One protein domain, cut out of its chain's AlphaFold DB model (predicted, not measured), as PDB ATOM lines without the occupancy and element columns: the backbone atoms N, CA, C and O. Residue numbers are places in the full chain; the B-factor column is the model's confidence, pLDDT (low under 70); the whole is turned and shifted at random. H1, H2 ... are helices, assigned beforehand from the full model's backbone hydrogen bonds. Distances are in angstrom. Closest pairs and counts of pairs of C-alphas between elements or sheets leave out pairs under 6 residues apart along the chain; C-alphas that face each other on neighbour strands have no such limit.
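AT A GLANCE: This is residues 126 to 249 of the 447 residues of an uncharacterized protein of Archangium sp. Cb G35 (UniProt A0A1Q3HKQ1). One long helix, H1, makes the length of a rod; the shorter H4 lies side by side with its last part, and the small helices H2 and H3 sit toward opposite ends. Long stretches with no named element run lengthwise beside H1: residues 126 to 153 go out and fold back, and residues 198 to 218 return from H2 to H3. The printed part has 124 residues, with four named helices in the order H1, H2, H3, H4 and no named strand; the class is all helix, with 63 residues in the helices. The whole is loose, with a radius of gyration of the C-alphas of 18.4 A, and the C-alphas span 62 by 24 by 18 A.

HOW THE PARTS SIT: Start from H1, residues 154 to 188, and look at its residues 179 to 187, with which alone it touches H4, residues 233 to 247. Their closest C-alphas, those of Ser 183 and Ala 236, are 5.0 A apart, and the two run the same way at a shallow tilt of 3 degrees. H2, residues 192 to 197, is close to H1 but not clearly touching, with the C-alphas of Val 186 and Ile 195 closest at 5.7 A; they run opposite ways at a steep tilt of 39 degrees. H2 and H4 only just touch, with 3 pairs of C-alphas within 8 A, the closest being those of Leu 192 and Ser 244 at 6.3 A. They run opposite ways at a tilt of 37 degrees, only just steep. Now look at H3, residues 219 to 225, which touches no helix; it is close to H1 but not clearly touching, with the C-alphas of His 161 and Phe 222 closest at 7.2 A. H3 is apart from both H2 and H4. In H1, H2, H3 and H4, every O i to N i+4 pair is within hydrogen-bond range.

IN THESE COORDINATES: Find C-alpha 154 at (-55.444, 62.814, 38.939); from there H1 runs 51.1 A to C-alpha 188 at (-42.154, 17.422, 58.219). H2 follows at Leu 192 to Asp 197, and H3 at Tyr 219 to Ser 225. H4 runs 21.3 A from Arg 233 to C-alpha 247 at (-33.369, 12.255, 54.862). Before H1, residues 126 to 127 pair with residues 145 to 146, antiparallel.

THE WHOLE: The two C-alphas farthest apart, those of Pro 153 and Asp 249, are 62.7 A apart. The printed part has no cut. The link from H1 to H2 is tight, that from H3 to H4 is short with 7 residues, and that from H2 to H3 is long with 21. The mean pLDDT of the printed part is 90.0, and residue 227 is the one printed residue under 70.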
ATOM      1  N   ARG A 126     -62.933  47.228  37.228       95.25
ATOM      2  CA  ARG A 126     -62.159  46.279  38.039       95.25
ATOM      3  C   ARG A 126     -61.772  45.064  37.209       95.25
ATOM      4  O   ARG A 126     -62.642  44.395  36.652       95.25
ATOM      5  N   GLU A 127     -60.480  44.767  37.141       94.50
ATOM      6  CA  GLU A 127     -59.998  43.511  36.581       94.50
ATOM      7  C   GLU A 127     -60.155  42.393  37.620       94.50
ATOM      8  O   GLU A 127     -59.748  42.555  38.777       94.50
ATOM      9  N   PRO A 128     -60.765  41.254  37.247       92.88
ATOM     10  CA  PRO A 128     -60.951  40.153  38.174       92.88
ATOM     11  C   PRO A 128     -59.603  39.552  38.581       92.88
ATOM     12  O   PRO A 128     -58.682  39.426  37.772       92.88
ATOM     13  N   GLY A 129     -59.519  39.126  39.839       91.69
ATOM     14  CA  GLY A 129     -58.368  38.390  40.343       91.69
ATOM     15  C   GLY A 129     -58.163  37.067  39.604       91.69
ATOM     16  O   GLY A 129     -59.108  36.446  39.107       91.69
ATOM     17  N   LYS A 130     -56.910  36.615  39.535       93.88
ATOM     18  CA  LYS A 130     -56.559  35.315  38.950       93.88
ATOM     19  C   LYS A 130     -56.707  34.228  40.005       93.88
ATOM     20  O   LYS A 130     -56.064  34.307  41.045       93.88
ATOM     21  N   LYS A 131     -57.501  33.193  39.729       93.88
ATOM     22  CA  LYS A 131     -57.579  32.034  40.626       93.88
ATOM     23  C   LYS A 131     -56.286  31.231  40.574       93.88
ATOM     24  O   LYS A 131     -55.784  30.953  39.484       93.88
ATOM     25  N   ALA A 132     -55.762  30.871  41.737       92.69
ATOM     26  CA  ALA A 132     -54.663  29.931  41.828       92.69
ATOM     27  C   ALA A 132     -55.153  28.530  41.445       92.69
ATOM     28  O   ALA A 132     -56.267  28.122  41.784       92.69
ATOM     29  N   GLU A 133     -54.320  27.786  40.721       89.88
ATOM     30  CA  GLU A 133     -54.599  26.373  40.489       89.88
ATOM     31  C   GLU A 133     -54.551  25.610  41.822       89.88
ATOM     32  O   GLU A 133     -53.725  25.939  42.685       89.88
ATOM     33  N   PRO A 134     -55.406  24.588  42.017       88.69
ATOM     34  CA  PRO A 134     -55.339  23.744  43.199       88.69
ATOM     35  C   PRO A 134     -53.949  23.116  43.335       88.69
ATOM     36  O   PRO A 134     -53.539  22.298  42.513       88.69
ATOM     37  N   ALA A 135     -53.230  23.494  44.388       88.38
ATOM     38  CA  ALA A 135     -51.904  22.979  44.690       88.38
ATOM     39  C   ALA A 135     -51.737  22.783  46.205       88.38
ATOM     40  O   ALA A 135     -52.463  23.406  46.993       88.38
ATOM     41  N   PRO A 136     -50.782  21.940  46.641       88.62
ATOM     42  CA  PRO A 136     -50.528  21.712  48.059       88.62
ATOM     43  C   PRO A 136     -50.285  23.012  48.825       88.62
ATOM     44  O   PRO A 136     -49.754  23.981  48.288       88.62
ATOM     45  N   CYS A 137     -50.693  23.031  50.094       91.62
ATOM     46  CA  CYS A 137     -50.609  24.186  50.999       91.62
ATOM     47  C   CYS A 137     -51.467  25.411  50.635       91.62
ATOM     48  O   CYS A 137     -51.317  26.450  51.292       91.62
ATOM     49  N   ASN A 138     -52.389  25.273  49.673       93.44
ATOM     50  CA  ASN A 138     -53.379  26.279  49.277       93.44
ATOM     51  C   ASN A 138     -52.718  27.633  48.953       93.44
ATOM     52  O   ASN A 138     -52.701  28.529  49.810       93.44
ATOM     53  N   PRO A 139     -52.109  27.783  47.763       94.50
ATOM     54  CA  PRO A 139     -51.598  29.077  47.321       94.50
ATOM     55  C   PRO A 139     -52.730  30.119  47.257       94.50
ATOM     56  O   PRO A 139     -53.872  29.757  46.970       94.50
ATOM     57  N   PRO A 140     -52.444  31.403  47.533       95.62
ATOM     58  CA  PRO A 140     -53.458  32.447  47.474       95.62
ATOM     59  C   PRO A 140     -53.827  32.792  46.028       95.62
ATOM     60  O   PRO A 140     -52.963  32.835  45.146       95.62
ATOM     61  N   ASP A 141     -55.099  33.128  45.818       96.06
ATOM     62  CA  ASP A 141     -55.572  33.755  44.585       96.06
ATOM     63  C   ASP A 141     -54.912  35.126  44.384       96.06
ATOM     64  O   ASP A 141     -54.575  35.830  45.337       96.06
ATOM     65  N   GLY A 142     -54.729  35.518  43.125       94.12
ATOM     66  CA  GLY A 142     -54.294  36.857  42.755       94.12
ATOM     67  C   GLY A 142     -55.375  37.894  43.074       94.12
ATOM     68  O   GLY A 142     -56.562  37.609  42.889       94.12
ATOM     69  N   PRO A 143     -54.992  39.103  43.514       95.44
ATOM     70  CA  PRO A 143     -55.949  40.132  43.887       95.44
ATOM     71  C   PRO A 143     -56.697  40.639  42.650       95.44
ATOM     72  O   PRO A 143     -56.137  40.694  41.553       95.44
ATOM     73  N   ALA A 144     -57.955  41.031  42.838       95.25
ATOM     74  CA  ALA A 144     -58.630  41.899  41.881       95.25
ATOM     75  C   ALA A 144     -58.026  43.304  41.990       95.25
ATOM     76  O   ALA A 144     -57.748  43.762  43.099       95.25
ATOM     77  N   LEU A 145     -57.819  43.967  40.857       96.25
ATOM     78  CA  LEU A 145     -57.201  45.291  40.800       96.25
ATOM     79  C   LEU A 145     -58.094  46.241  40.009       96.25
ATOM     80  O   LEU A 145     -58.706  45.856  39.012       96.25
ATOM     81  N   ASP A 146     -58.162  47.487  40.449       97.06
ATOM     82  CA  ASP A 146     -58.887  48.536  39.750       97.06
ATOM     83  C   ASP A 146     -58.032  49.078  38.600       97.06
ATOM     84  O   ASP A 146     -56.830  49.293  38.732       97.06
ATOM     85  N   LYS A 147     -58.629  49.284  37.429       96.56
ATOM     86  CA  LYS A 147     -57.926  49.807  36.261       96.56
ATOM     87  C   LYS A 147     -57.668  51.298  36.446       96.56
ATOM     88  O   LYS A 147     -58.604  52.098  36.443       96.56
ATOM     89  N   ASN A 148     -56.394  51.661  36.529       95.19
ATOM     90  CA  ASN A 148     -55.925  53.036  36.591       95.19
ATOM     91  C   ASN A 148     -55.857  53.621  35.173       95.19
ATOM     92  O   ASN A 148     -54.833  53.571  34.491       95.19
ATOM     93  N   ASP A 149     -57.013  54.045  34.663       93.31
ATOM     94  CA  ASP A 149     -57.135  54.593  33.314       93.31
ATOM     95  C   ASP A 149     -56.589  56.028  33.255       93.31
ATOM     96  O   ASP A 149     -56.928  56.866  34.091       93.31
ATOM     97  N   ALA A 150     -55.793  56.335  32.228       92.31
ATOM     98  CA  ALA A 150     -55.187  57.656  32.051       92.31
ATOM     99  C   ALA A 150     -56.216  58.795  31.905       92.31
ATOM    100  O   ALA A 150     -55.865  59.954  32.111       92.31
ATOM    101  N   ASN A 151     -57.470  58.480  31.551       91.12
ATOM    102  CA  ASN A 151     -58.552  59.461  31.427       91.12
ATOM    103  C   ASN A 151     -59.243  59.792  32.759       91.12
ATOM    104  O   ASN A 151     -60.092  60.684  32.798       91.12
ATOM    105  N   LEU A 152     -58.941  59.067  33.840       91.62
ATOM    106  CA  LEU A 152     -59.468  59.392  35.165       91.62
ATOM    107  C   LEU A 152     -58.807  60.673  35.691       91.62
ATOM    108  O   LEU A 152     -57.637  60.902  35.389       91.62
ATOM    109  N   PRO A 153     -59.495  61.482  36.514       91.62
ATOM    110  CA  PRO A 153     -58.881  62.605  37.217       91.62
ATOM    111  C   PRO A 153     -57.684  62.187  38.070       91.62
ATOM    112  O   PRO A 153     -57.687  61.101  38.651       91.62
ATOM    113  N   ASP A 154     -56.693  63.069  38.205       89.88
ATOM    114  CA  ASP A 154     -55.444  62.814  38.939       89.88
ATOM    115  C   ASP A 154     -55.706  62.291  40.358       89.88
ATOM    116  O   ASP A 154     -55.089  61.327  40.806       89.88
ATOM    117  N   SER A 155     -56.673  62.897  41.045       88.62
ATOM    118  CA  SER A 155     -57.081  62.532  42.402       88.62
ATOM    119  C   SER A 155     -57.609  61.093  42.500       88.62
ATOM    120  O   SER A 155     -57.276  60.371  43.440       88.62
ATOM    121  N   VAL A 156     -58.363  60.642  41.494       92.88
ATOM    122  CA  VAL A 156     -58.878  59.269  41.391       92.88
ATOM    123  C   VAL A 156     -57.761  58.303  41.000       92.88
ATOM    124  O   VAL A 156     -57.676  57.223  41.580       92.88
ATOM    125  N   ARG A 157     -56.870  58.687  40.073       94.31
ATOM    126  CA  ARG A 157     -55.714  57.862  39.676       94.31
ATOM    127  C   ARG A 157     -54.794  57.556  40.854       94.31
ATOM    128  O   ARG A 157     -54.333  56.426  40.987       94.31
ATOM    129  N   GLN A 158     -54.559  58.542  41.721       92.38
ATOM    130  CA  GLN A 158     -53.761  58.365  42.937       92.38
ATOM    131  C   GLN A 158     -54.429  57.406  43.929       92.38
ATOM    132  O   GLN A 158     -53.771  56.490  44.415       92.38
ATOM    133  N   LEU A 159     -55.736  57.552  44.172       93.75
ATOM    134  CA  LEU A 159     -56.471  56.641  45.056       93.75
ATOM    135  C   LEU A 159     -56.485  55.201  44.514       93.75
ATOM    136  O   LEU A 159     -56.258  54.255  45.267       93.75
ATOM    137  N   VAL A 160     -56.720  55.024  43.208       95.69
ATOM    138  CA  VAL A 160     -56.655  53.706  42.553       95.69
ATOM    139  C   VAL A 160     -55.260  53.102  42.710       95.69
ATOM    140  O   VAL A 160     -55.142  51.939  43.098       95.69
ATOM    141  N   HIS A 161     -54.206  53.887  42.472       94.88
ATOM    142  CA  HIS A 161     -52.824  53.438  42.633       94.88
ATOM    143  C   HIS A 161     -52.508  52.997  44.067       94.88
ATOM    144  O   HIS A 161     -51.906  51.938  44.275       94.88
ATOM    145  N   GLU A 162     -52.940  53.771  45.061       93.00
ATOM    146  CA  GLU A 162     -52.770  53.452  46.477       93.00
ATOM    147  C   GLU A 162     -53.470  52.135  46.838       93.00
ATOM    148  O   GLU A 162     -52.828  51.213  47.348       93.00
ATOM    149  N   LYS A 163     -54.748  51.977  46.474       93.44
ATOM    150  CA  LYS A 163     -55.520  50.759  46.773       93.44
ATOM    151  C   LYS A 163     -55.017  49.524  46.036       93.44
ATOM    152  O   LYS A 163     -54.919  48.445  46.622       93.44
ATOM    153  N   ASN A 164     -54.606  49.673  44.782       95.25
ATOM    154  CA  ASN A 164     -53.950  48.606  44.036       95.25
ATOM    155  C   ASN A 164     -52.619  48.188  44.677       95.25
ATOM    156  O   ASN A 164     -52.294  46.998  44.720       95.25
ATOM    157  N   SER A 165     -51.856  49.151  45.201       92.81
ATOM    158  CA  SER A 165     -50.599  48.892  45.906       92.81
ATOM    159  C   SER A 165     -50.827  48.162  47.234       92.81
ATOM    160  O   SER A 165     -50.097  47.214  47.540       92.81
ATOM    161  N   GLU A 166     -51.865  48.533  47.992       92.12
ATOM    162  CA  GLU A 166     -52.296  47.826  49.208       92.12
ATOM    163  C   GLU A 166     -52.695  46.373  48.904       92.12
ATOM    164  O   GLU A 166     -52.158  45.442  49.511       92.12
ATOM    165  N   ALA A 167     -53.570  46.159  47.915       93.50
ATOM    166  CA  ALA A 167     -54.029  44.829  47.509       93.50
ATOM    167  C   ALA A 167     -52.873  43.948  47.012       93.50
ATOM    168  O   ALA A 167     -52.771  42.766  47.356       93.50
ATOM    169  N   ARG A 168     -51.947  44.537  46.248       92.62
ATOM    170  CA  ARG A 168     -50.713  43.875  45.828       92.62
ATOM    171  C   ARG A 168     -49.876  43.444  47.030       92.62
ATOM    172  O   ARG A 168     -49.426  42.300  47.064       92.62
ATOM    173  N   LYS A 169     -49.633  44.338  47.990       91.81
ATOM    174  CA  LYS A 169     -48.841  44.028  49.187       91.81
ATOM    175  C   LYS A 169     -49.474  42.879  49.975       91.81
ATOM    176  O   LYS A 169     -48.789  41.896  50.248       91.81
ATOM    177  N   ALA A 170     -50.780  42.956  50.233       92.94
ATOM    178  CA  ALA A 170     -51.526  41.910  50.929       92.94
ATOM    179  C   ALA A 170     -51.417  40.544  50.226       92.94
ATOM    180  O   ALA A 170     -51.235  39.519  50.884       92.94
ATOM    181  N   TYR A 171     -51.451  40.519  48.888       94.50
ATOM    182  CA  TYR A 171     -51.223  39.296  48.117       94.50
ATOM    183  C   TYR A 171     -49.826  38.703  48.337       94.50
ATOM    184  O   TYR A 171     -49.699  37.499  48.566       94.50
ATOM    185  N   TYR A 172     -48.770  39.518  48.284       92.81
ATOM    186  CA  TYR A 172     -47.409  39.019  48.504       92.81
ATOM    187  C   TYR A 172     -47.193  38.544  49.944       92.81
ATOM    188  O   TYR A 172     -46.536  37.521  50.132       92.81
ATOM    189  N   ASP A 173     -47.791  39.203  50.936       93.12
ATOM    190  CA  ASP A 173     -47.768  38.748  52.331       93.12
ATOM    191  C   ASP A 173     -48.485  37.389  52.478       93.12
ATOM    192  O   ASP A 173     -47.961  36.453  53.093       93.12
ATOM    193  N   ALA A 174     -49.643  37.220  51.828       95.00
ATOM    194  CA  ALA A 174     -50.352  35.942  51.777       95.00
ATOM    195  C   ALA A 174     -49.539  34.850  51.056       95.00
ATOM    196  O   ALA A 174     -49.544  33.685  51.470       95.00
ATOM    197  N   HIS A 175     -48.805  35.210  49.999       95.06
ATOM    198  CA  HIS A 175     -47.945  34.281  49.266       95.06
ATOM    199  C   HIS A 175     -46.711  33.879  50.088       95.06
ATOM    200  O   HIS A 175     -46.358  32.702  50.126       95.06
ATOM    201  N   GLN A 176     -46.115  34.797  50.854       94.88
ATOM    202  CA  GLN A 176     -45.075  34.458  51.833       94.88
ATOM    203  C   GLN A 176     -45.593  33.503  52.914       94.88
ATOM    204  O   GLN A 176     -44.908  32.541  53.275       94.88
ATOM    205  N   ALA A 177     -46.816  33.716  53.411       95.31
ATOM    206  CA  ALA A 177     -47.447  32.792  54.349       95.31
ATOM    207  C   ALA A 177     -47.664  31.402  53.723       95.31
ATOM    208  O   ALA A 177     -47.447  30.388  54.388       95.31
ATOM    209  N   TYR A 178     -48.032  31.338  52.441       95.94
ATOM    210  CA  TYR A 178     -48.077  30.088  51.677       95.94
ATOM    211  C   TYR A 178     -46.708  29.398  51.610       95.94
ATOM    212  O   TYR A 178     -46.603  28.225  51.972       95.94
ATOM    213  N   VAL A 179     -45.651  30.122  51.231       95.75
ATOM    214  CA  VAL A 179     -44.280  29.590  51.164       95.75
ATOM    215  C   VAL A 179     -43.825  29.045  52.518       95.75
ATOM    216  O   VAL A 179     -43.166  28.004  52.568       95.75
ATOM    217  N   ARG A 180     -44.202  29.696  53.624       95.75
ATOM    218  CA  ARG A 180     -43.918  29.207  54.978       95.75
ATOM    219  C   ARG A 180     -44.614  27.874  55.261       95.75
ATOM    220  O   ARG A 180     -43.928  26.922  55.615       95.75
ATOM    221  N   ARG A 181     -45.930  27.776  55.022       96.44
ATOM    222  CA  ARG A 181     -46.689  26.517  55.191       96.44
ATOM    223  C   ARG A 181     -46.124  25.391  54.327       96.44
ATOM    224  O   ARG A 181     -45.996  24.261  54.784       96.44
ATOM    225  N   TYR A 182     -45.777  25.701  53.079       96.12
ATOM    226  CA  TYR A 182     -45.128  24.763  52.167       96.12
ATOM    227  C   TYR A 182     -43.787  24.274  52.724       96.12
ATOM    228  O   TYR A 182     -43.551  23.072  52.812       96.12
ATOM    229  N   SER A 183     -42.935  25.196  53.173       95.56
ATOM    230  CA  SER A 183     -41.637  24.868  53.769       95.56
ATOM    231  C   SER A 183     -41.787  24.000  55.022       95.56
ATOM    232  O   SER A 183     -41.036  23.046  55.194       95.56
ATOM    233  N   GLU A 184     -42.766  24.287  55.881       95.44
ATOM    234  CA  GLU A 184     -43.070  23.486  57.072       95.44
ATOM    235  C   GLU A 184     -43.499  22.059  56.710       95.44
ATOM    236  O   GLU A 184     -42.955  21.108  57.271       95.44
ATOM    237  N   GLN A 185     -44.406  21.888  55.738       95.75
ATOM    238  CA  GLN A 185     -44.814  20.556  55.273       95.75
ATOM    239  C   GLN A 185     -43.646  19.771  54.676       95.75
ATOM    240  O   GLN A 185     -43.475  18.593  54.989       95.75
ATOM    241  N   VAL A 186     -42.798  20.430  53.884       94.62
ATOM    242  CA  VAL A 186     -41.562  19.828  53.377       94.62
ATOM    243  C   VAL A 186     -40.682  19.366  54.532       94.62
ATOM    244  O   VAL A 186     -40.274  18.213  54.551       94.62
ATOM    245  N   MET A 187     -40.421  20.214  55.532       92.69
ATOM    246  CA  MET A 187     -39.567  19.847  56.668       92.69
ATOM    247  C   MET A 187     -40.148  18.712  57.531       92.69
ATOM    248  O   MET A 187     -39.386  17.999  58.182       92.69
ATOM    249  N   GLN A 188     -41.469  18.519  57.525       94.44
ATOM    250  CA  GLN A 188     -42.154  17.422  58.219       94.44
ATOM    251  C   GLN A 188     -42.185  16.110  57.420       94.44
ATOM    252  O   GLN A 188     -42.482  15.057  57.992       94.44
ATOM    253  N   ALA A 189     -41.862  16.134  56.122       93.44
ATOM    254  CA  ALA A 189     -41.866  14.945  55.277       93.44
ATOM    255  C   ALA A 189     -40.924  13.869  55.835       93.44
ATOM    256  O   ALA A 189     -39.768  14.150  56.157       93.44
ATOM    257  N   LYS A 190     -41.404  12.629  55.968       91.44
ATOM    258  CA  LYS A 190     -40.630  11.514  56.550       91.44
ATOM    259  C   LYS A 190     -39.668  10.857  55.566       91.44
ATOM    260  O   LYS A 190     -38.741  10.186  55.997       91.44
ATOM    261  N   GLU A 191     -39.896  11.051  54.275       87.44
ATOM    262  CA  GLU A 191     -39.154  10.414  53.194       87.44
ATOM    263  C   GLU A 191     -39.183  11.288  51.932       87.44
ATOM    264  O   GLU A 191     -40.057  12.144  51.773       87.44
ATOM    265  N   LEU A 192     -38.213  11.085  51.037       85.12
ATOM    266  CA  LEU A 192     -38.064  11.865  49.804       85.12
ATOM    267  C   LEU A 192     -39.295  11.772  48.875       85.12
ATOM    268  O   LEU A 192     -39.700  12.811  48.348       85.12
ATOM    269  N   PRO A 193     -39.967  10.606  48.721       84.31
ATOM    270  CA  PRO A 193     -41.228  10.523  47.983       84.31
ATOM    271  C   PRO A 193     -42.316  11.474  48.493       84.31
ATOM    272  O   PRO A 193     -42.996  12.094  47.683       84.31
ATOM    273  N   ALA A 194     -42.433  11.668  49.811       88.38
ATOM    274  CA  ALA A 194     -43.426  12.581  50.379       88.38
ATOM    275  C   ALA A 194     -43.142  14.050  50.020       88.38
ATOM    276  O   ALA A 194     -44.075  14.827  49.839       88.38
ATOM    277  N   ILE A 195     -41.868  14.434  49.867       90.06
ATOM    278  CA  ILE A 195     -41.500  15.765  49.358       90.06
ATOM    279  C   ILE A 195     -41.894  15.889  47.887       90.06
ATOM    280  O   ILE A 195     -42.452  16.907  47.497       90.06
ATOM    281  N   ARG A 196     -41.639  14.856  47.076       85.94
ATOM    282  CA  ARG A 196     -42.002  14.839  45.652       85.94
ATOM    283  C   ARG A 196     -43.512  14.973  45.438       85.94
ATOM    284  O   ARG A 196     -43.928  15.713  44.551       85.94
ATOM    285  N   ASP A 197     -44.317  14.302  46.259       85.75
ATOM    286  CA  ASP A 197     -45.780  14.329  46.160       85.75
ATOM    287  C   ASP A 197     -46.380  15.713  46.491       85.75
ATOM    288  O   ASP A 197     -47.478  16.027  46.028       85.75
ATOM    289  N   LEU A 198     -45.652  16.582  47.213       89.44
ATOM    290  CA  LEU A 198     -46.025  17.996  47.394       89.44
ATOM    291  C   LEU A 198     -45.886  18.829  46.106       89.44
ATOM    292  O   LEU A 198     -46.438  19.926  46.025       89.44
ATOM    293  N   GLY A 199     -45.178  18.325  45.093       87.75
ATOM    294  CA  GLY A 199     -44.971  19.014  43.822       87.75
ATOM    295  C   GLY A 199     -44.141  20.294  43.945       87.75
ATOM    296  O   GLY A 199     -43.511  20.559  44.958       87.75
ATOM    297  N   TYR A 200     -44.099  21.100  42.887       88.25
ATOM    298  CA  TYR A 200     -43.354  22.360  42.906       88.25
ATOM    299  C   TYR A 200     -44.063  23.432  43.750       88.25
ATOM    300  O   TYR A 200     -45.287  23.563  43.653       88.25
ATOM    301  N   PRO A 201     -43.324  24.293  44.482       91.06
ATOM    302  CA  PRO A 201     -43.923  25.483  45.069       91.06
ATOM    303  C   PRO A 201     -44.424  26.423  43.962       91.06
ATOM    304  O   PRO A 201     -43.700  26.755  43.013       91.06
ATOM    305  N   VAL A 202     -45.667  26.879  44.099       91.38
ATOM    306  CA  VAL A 202     -46.361  27.707  43.108       91.38
ATOM    307  C   VAL A 202     -45.763  29.112  43.081       91.38
ATOM    308  O   VAL A 202     -45.594  29.762  44.117       91.38
ATOM    309  N   ALA A 203     -45.423  29.584  41.879       89.88
ATOM    310  CA  ALA A 203     -44.904  30.932  41.675       89.88
ATOM    311  C   ALA A 203     -45.970  31.982  42.016       89.88
ATOM    312  O   ALA A 203     -47.146  31.763  41.721       89.88
ATOM    313  N   PRO A 204     -45.589  33.127  42.604       90.88
ATOM    314  CA  PRO A 204     -46.527  34.228  42.743       90.88
ATOM    315  C   PRO A 204     -46.939  34.735  41.356       90.88
ATOM    316  O   PRO A 204     -46.142  34.738  40.411       90.88
ATOM    317  N   PHE A 205     -48.173  35.219  41.232       90.38
ATOM    318  CA  PHE A 205     -48.612  35.908  40.029       90.38
ATOM    319  C   PHE A 205     -47.733  37.136  39.783       90.38
ATOM    320  O   PHE A 205     -47.405  37.899  40.694       90.38
ATOM    321  N   THR A 206     -47.362  37.347  38.520       88.38
ATOM    322  CA  THR A 206     -46.740  38.607  38.109       88.38
ATOM    323  C   THR A 206     -47.838  39.656  37.999       88.38
ATOM    324  O   THR A 206     -48.699  39.557  37.123       88.38
ATOM    325  N   LEU A 207     -47.823  40.621  38.918       88.94
ATOM    326  CA  LEU A 207     -48.809  41.696  38.991       88.94
ATOM    327  C   LEU A 207     -48.244  42.976  38.370       88.94
ATOM    328  O   LEU A 207     -47.224  43.502  38.819       88.94
ATOM    329  N   SER A 208     -48.941  43.490  37.366       89.56
ATOM    330  CA  SER A 208     -48.785  44.845  36.838       89.56
ATOM    331  C   SER A 208     -50.023  45.649  37.200       89.56
ATOM    332  O   SER A 208     -51.119  45.090  37.208       89.56
ATOM    333  N   GLU A 209     -49.863  46.940  37.464       92.62
ATOM    334  CA  GLU A 209     -51.017  47.806  37.666       92.62
ATOM    335  C   GLU A 209     -51.806  47.951  36.353       92.62
ATOM    336  O   GLU A 209     -51.225  48.365  35.341       92.62
ATOM    337  N   PRO A 210     -53.103  47.603  36.316       93.44
ATOM    338  CA  PRO A 210     -53.865  47.684  35.081       93.44
ATOM    339  C   PRO A 210     -54.079  49.133  34.637       93.44
ATOM    340  O   PRO A 210     -54.381  50.001  35.448       93.44
ATOM    341  N   GLY A 211     -53.955  49.401  33.335       91.56
ATOM    342  CA  GLY A 211     -54.127  50.744  32.756       91.56
ATOM    343  C   GLY A 211     -52.877  51.638  32.784       91.56
ATOM    344  O   GLY A 211     -52.782  52.564  31.977       91.56
ATOM    345  N   VAL A 212     -51.868  51.308  33.596       91.81
ATOM    346  CA  VAL A 212     -50.604  52.057  33.677       91.81
ATOM    347  C   VAL A 212     -49.617  51.567  32.612       91.81
ATOM    348  O   VAL A 212     -48.804  50.669  32.826       91.81
ATOM    349  N   ILE A 213     -49.691  52.175  31.428       90.06
ATOM    350  CA  ILE A 213     -48.768  51.947  30.302       90.06
ATOM    351  C   ILE A 213     -47.825  53.138  30.106       90.06
ATOM    352  O   ILE A 213     -48.013  54.185  30.713       90.06
ATOM    353  N   SER A 214     -46.821  53.021  29.233       89.06
ATOM    354  CA  SER A 214     -45.791  54.059  29.045       89.06
ATOM    355  C   SER A 214     -46.315  55.439  28.632       89.06
ATOM    356  O   SER A 214     -45.607  56.423  28.807       89.06
ATOM    357  N   SER A 215     -47.525  55.522  28.074       89.88
ATOM    358  CA  SER A 215     -48.200  56.780  27.728       89.88
ATOM    359  C   SER A 215     -49.045  57.365  28.866       89.88
ATOM    360  O   SER A 215     -49.661  58.409  28.680       89.88
ATOM    361  N   HIS A 216     -49.132  56.688  30.014       91.94
ATOM    362  CA  HIS A 216     -49.871  57.162  31.179       91.94
ATOM    363  C   HIS A 216     -49.168  58.401  31.774       91.94
ATOM    364  O   HIS A 216     -47.944  58.357  31.937       91.94
ATOM    365  N   PRO A 217     -49.891  59.482  32.138       90.38
ATOM    366  CA  PRO A 217     -49.286  60.724  32.641       90.38
ATOM    367  C   PRO A 217     -48.329  60.498  33.819       90.38
ATOM    368  O   PRO A 217     -47.211  61.005  33.839       90.38
ATOM    369  N   ASP A 218     -48.745  59.639  34.750       91.44
ATOM    370  CA  ASP A 218     -47.999  59.290  35.964       91.44
ATOM    371  C   ASP A 218     -47.176  57.995  35.833       91.44
ATOM    372  O   ASP A 218     -46.824  57.366  36.829       91.44
ATOM    373  N   TYR A 219     -46.874  57.542  34.608       90.50
ATOM    374  CA  TYR A 219     -46.230  56.238  34.396       90.50
ATOM    375  C   TYR A 219     -44.940  56.065  35.207       90.50
ATOM    376  O   TYR A 219     -44.722  55.021  35.818       90.50
ATOM    377  N   SER A 220     -44.073  57.084  35.218       89.31
ATOM    378  CA  SER A 220     -42.770  57.005  35.890       89.31
ATOM    379  C   SER A 220     -42.913  56.862  37.409       89.31
ATOM    380  O   SER A 220     -42.309  55.965  38.002       89.31
ATOM    381  N   SER A 221     -43.745  57.704  38.031       90.56
ATOM    382  CA  SER A 221     -43.985  57.684  39.476       90.56
ATOM    383  C   SER A 221     -44.649  56.376  39.901       90.56
ATOM    384  O   SER A 221     -44.091  55.685  40.754       90.56
ATOM    385  N   PHE A 222     -45.745  55.972  39.251       92.00
ATOM    386  CA  PHE A 222     -46.468  54.739  39.587       92.00
ATOM    387  C   PHE A 222     -45.636  53.487  39.348       92.00
ATOM    388  O   PHE A 222     -45.620  52.576  40.171       92.00
ATOM    389  N   ARG A 223     -44.860  53.433  38.264       87.12
ATOM    390  CA  ARG A 223     -43.958  52.300  38.039       87.12
ATOM    391  C   ARG A 223     -42.865  52.219  39.103       87.12
ATOM    392  O   ARG A 223     -42.489  51.113  39.488       87.12
ATOM    393  N   SER A 224     -42.335  53.358  39.553       85.94
ATOM    394  CA  SER A 224     -41.281  53.384  40.574       85.94
ATOM    395  C   SER A 224     -41.768  52.896  41.944       85.94
ATOM    396  O   SER A 224     -41.060  52.128  42.596       85.94
ATOM    397  N   SER A 225     -42.988  53.264  42.350       84.88
ATOM    398  CA  SER A 225     -43.622  52.781  43.585       84.88
ATOM    399  C   SER A 225     -44.072  51.324  43.459       84.88
ATOM    400  O   SER A 225     -44.050  50.579  44.438       84.88
ATOM    401  N   TRP A 226     -44.360  50.862  42.239       83.75
ATOM    402  CA  TRP A 226     -44.636  49.464  41.918       83.75
ATOM    403  C   TRP A 226     -43.365  48.586  41.898       83.75
ATOM    404  O   TRP A 226     -43.229  47.689  41.060       83.75
ATOM    405  N   ALA A 227     -42.446  48.770  42.852       69.81
ATOM    406  CA  ALA A 227     -41.176  48.045  42.949       69.81
ATOM    407  C   ALA A 227     -41.347  46.522  42.837       69.81
ATOM    408  O   ALA A 227     -42.306  45.948  43.350       69.81
ATOM    409  N   ARG A 228     -40.419  45.833  42.164       70.06
ATOM    410  CA  ARG A 228     -40.488  44.375  41.983       70.06
ATOM    411  C   ARG A 228     -40.337  43.680  43.338       70.06
ATOM    412  O   ARG A 228     -39.318  43.842  44.000       70.06
ATOM    413  N   VAL A 229     -41.327  42.877  43.721       71.31
ATOM    414  CA  VAL A 229     -41.207  42.012  44.900       71.31
ATOM    415  C   VAL A 229     -40.362  40.795  44.502       71.31
ATOM    416  O   VAL A 229     -40.608  40.230  43.429       71.31
ATOM    417  N   PRO A 230     -39.349  40.409  45.300       72.06
ATOM    418  CA  PRO A 230     -38.558  39.210  45.042       72.06
ATOM    419  C   PRO A 230     -39.436  37.960  44.937       72.06
ATOM    420  O   PRO A 230     -40.457  37.855  45.616       72.06
ATOM    421  N   ASP A 231     -39.028  36.995  44.112       79.56
ATOM    422  CA  ASP A 231     -39.688  35.688  44.085       79.56
ATOM    423  C   ASP A 231     -39.443  34.982  45.428       79.56
ATOM    424  O   ASP A 231     -38.318  34.647  45.802       79.56
ATOM    425  N   THR A 232     -40.525  34.794  46.173       79.69
ATOM    426  CA  THR A 232     -40.549  34.259  47.537       79.69
ATOM    427  C   THR A 232     -40.241  32.761  47.585       79.69
ATOM    428  O   THR A 232     -39.927  32.234  48.652       79.69
ATOM    429  N   ARG A 233     -40.263  32.049  46.445       87.69
ATOM    430  CA  ARG A 233     -40.034  30.594  46.394       87.69
ATOM    431  C   ARG A 233     -38.624  30.160  46.777       87.69
ATOM    432  O   ARG A 233     -38.434  28.986  47.088       87.69
ATOM    433  N   GLY A 234     -37.643  31.065  46.800       84.75
ATOM    434  CA  GLY A 234     -36.275  30.737  47.222       84.75
ATOM    435  C   GLY A 234     -36.223  30.060  48.601       84.75
ATOM    436  O   GLY A 234     -35.470  29.106  48.803       84.75
ATOM    437  N   GLN A 235     -37.098  30.473  49.525       87.12
ATOM    438  CA  GLN A 235     -37.220  29.841  50.839       87.12
ATOM    439  C   GLN A 235     -37.778  28.411  50.751       87.12
ATOM    440  O   GLN A 235     -37.227  27.508  51.382       87.12
ATOM    441  N   ALA A 236     -38.812  28.180  49.937       90.81
ATOM    442  CA  ALA A 236     -39.376  26.846  49.723       90.81
ATOM    443  C   ALA A 236     -38.339  25.881  49.127       90.81
ATOM    444  O   ALA A 236     -38.174  24.767  49.624       90.81
ATOM    445  N   TYR A 237     -37.581  26.314  48.115       87.81
ATOM    446  CA  TYR A 237     -36.518  25.492  47.528       87.81
ATOM    447  C   TYR A 237     -35.364  25.227  48.499       87.81
ATOM    448  O   TYR A 237     -34.803  24.130  48.508       87.81
ATOM    449  N   THR A 238     -35.049  26.189  49.367       85.31
ATOM    450  CA  THR A 238     -34.083  25.986  50.454       85.31
ATOM    451  C   THR A 238     -34.572  24.912  51.429       85.31
ATOM    452  O   THR A 238     -33.808  24.009  51.764       85.31
ATOM    453  N   ALA A 239     -35.849  24.943  51.832       89.88
ATOM    454  CA  ALA A 239     -36.435  23.923  52.706       89.88
ATOM    455  C   ALA A 239     -36.405  22.524  52.065       89.88
ATOM    456  O   ALA A 239     -36.008  21.561  52.717       89.88
ATOM    457  N   VAL A 240     -36.734  22.422  50.773       88.44
ATOM    458  CA  VAL A 240     -36.641  21.170  49.996       88.44
ATOM    459  C   VAL A 240     -35.216  20.637  50.009       88.44
ATOM    460  O   VAL A 240     -34.996  19.478  50.356       88.44
ATOM    461  N   SER A 241     -34.236  21.486  49.697       83.12
ATOM    462  CA  SER A 241     -32.819  21.116  49.709       83.12
ATOM    463  C   SER A 241     -32.365  20.644  51.096       83.12
ATOM    464  O   SER A 241     -31.736  19.593  51.223       83.12
ATOM    465  N   HIS A 242     -32.728  21.377  52.151       84.69
ATOM    466  CA  HIS A 242     -32.382  21.038  53.530       84.69
ATOM    467  C   HIS A 242     -32.976  19.703  53.962       84.69
ATOM    468  O   HIS A 242     -32.232  18.830  54.408       84.69
ATOM    469  N   ARG A 243     -34.290  19.518  53.791       87.75
ATOM    470  CA  ARG A 243     -34.938  18.284  54.226       87.75
ATOM    471  C   ARG A 243     -34.422  17.076  53.463       87.75
ATOM    472  O   ARG A 243     -34.196  16.031  54.065       87.75
ATOM    473  N   SER A 244     -34.194  17.228  52.162       82.31
ATOM    474  CA  SER A 244     -33.686  16.133  51.337       82.31
ATOM    475  C   SER A 244     -32.325  15.635  51.821       82.31
ATOM    476  O   SER A 244     -32.058  14.440  51.784       82.31
ATOM    477  N   ARG A 245     -31.481  16.537  52.341       78.69
ATOM    478  CA  ARG A 245     -30.193  16.165  52.936       78.69
ATOM    479  C   ARG A 245     -30.351  15.443  54.262       78.69
ATOM    480  O   ARG A 245     -29.690  14.432  54.450       78.69
ATOM    481  N   ASP A 246     -31.246  15.904  55.130       81.25
ATOM    482  CA  ASP A 246     -31.491  15.210  56.400       81.25
ATOM    483  C   ASP A 246     -31.953  13.776  56.184       81.25
ATOM    484  O   ASP A 246     -31.518  12.875  56.888       81.25
ATOM    485  N   LEU A 247     -32.840  13.572  55.207       82.81
ATOM    486  CA  LEU A 247     -33.369  12.255  54.862       82.81
ATOM    487  C   LEU A 247     -32.323  11.347  54.205       82.81
ATOM    488  O   LEU A 247     -32.490  10.134  54.205       82.81
ATOM    489  N   ALA A 248     -31.251  11.931  53.669       74.81
ATOM    490  CA  ALA A 248     -30.089  11.231  53.134       74.81
ATOM    491  C   ALA A 248     -28.915  11.174  54.136       74.81
ATOM    492  O   ALA A 248     -27.777  10.955  53.724       74.81
ATOM    493  N   ASP A 249     -29.164  11.446  55.426       70.69
ATOM    494  CA  ASP A 249     -28.164  11.511  56.503       70.69
ATOM    495  C   ASP A 249     -26.981  12.468  56.240       70.69
ATOM    496  O   ASP A 249     -25.910  12.375  56.850       70.69
TER     497      ASP A 249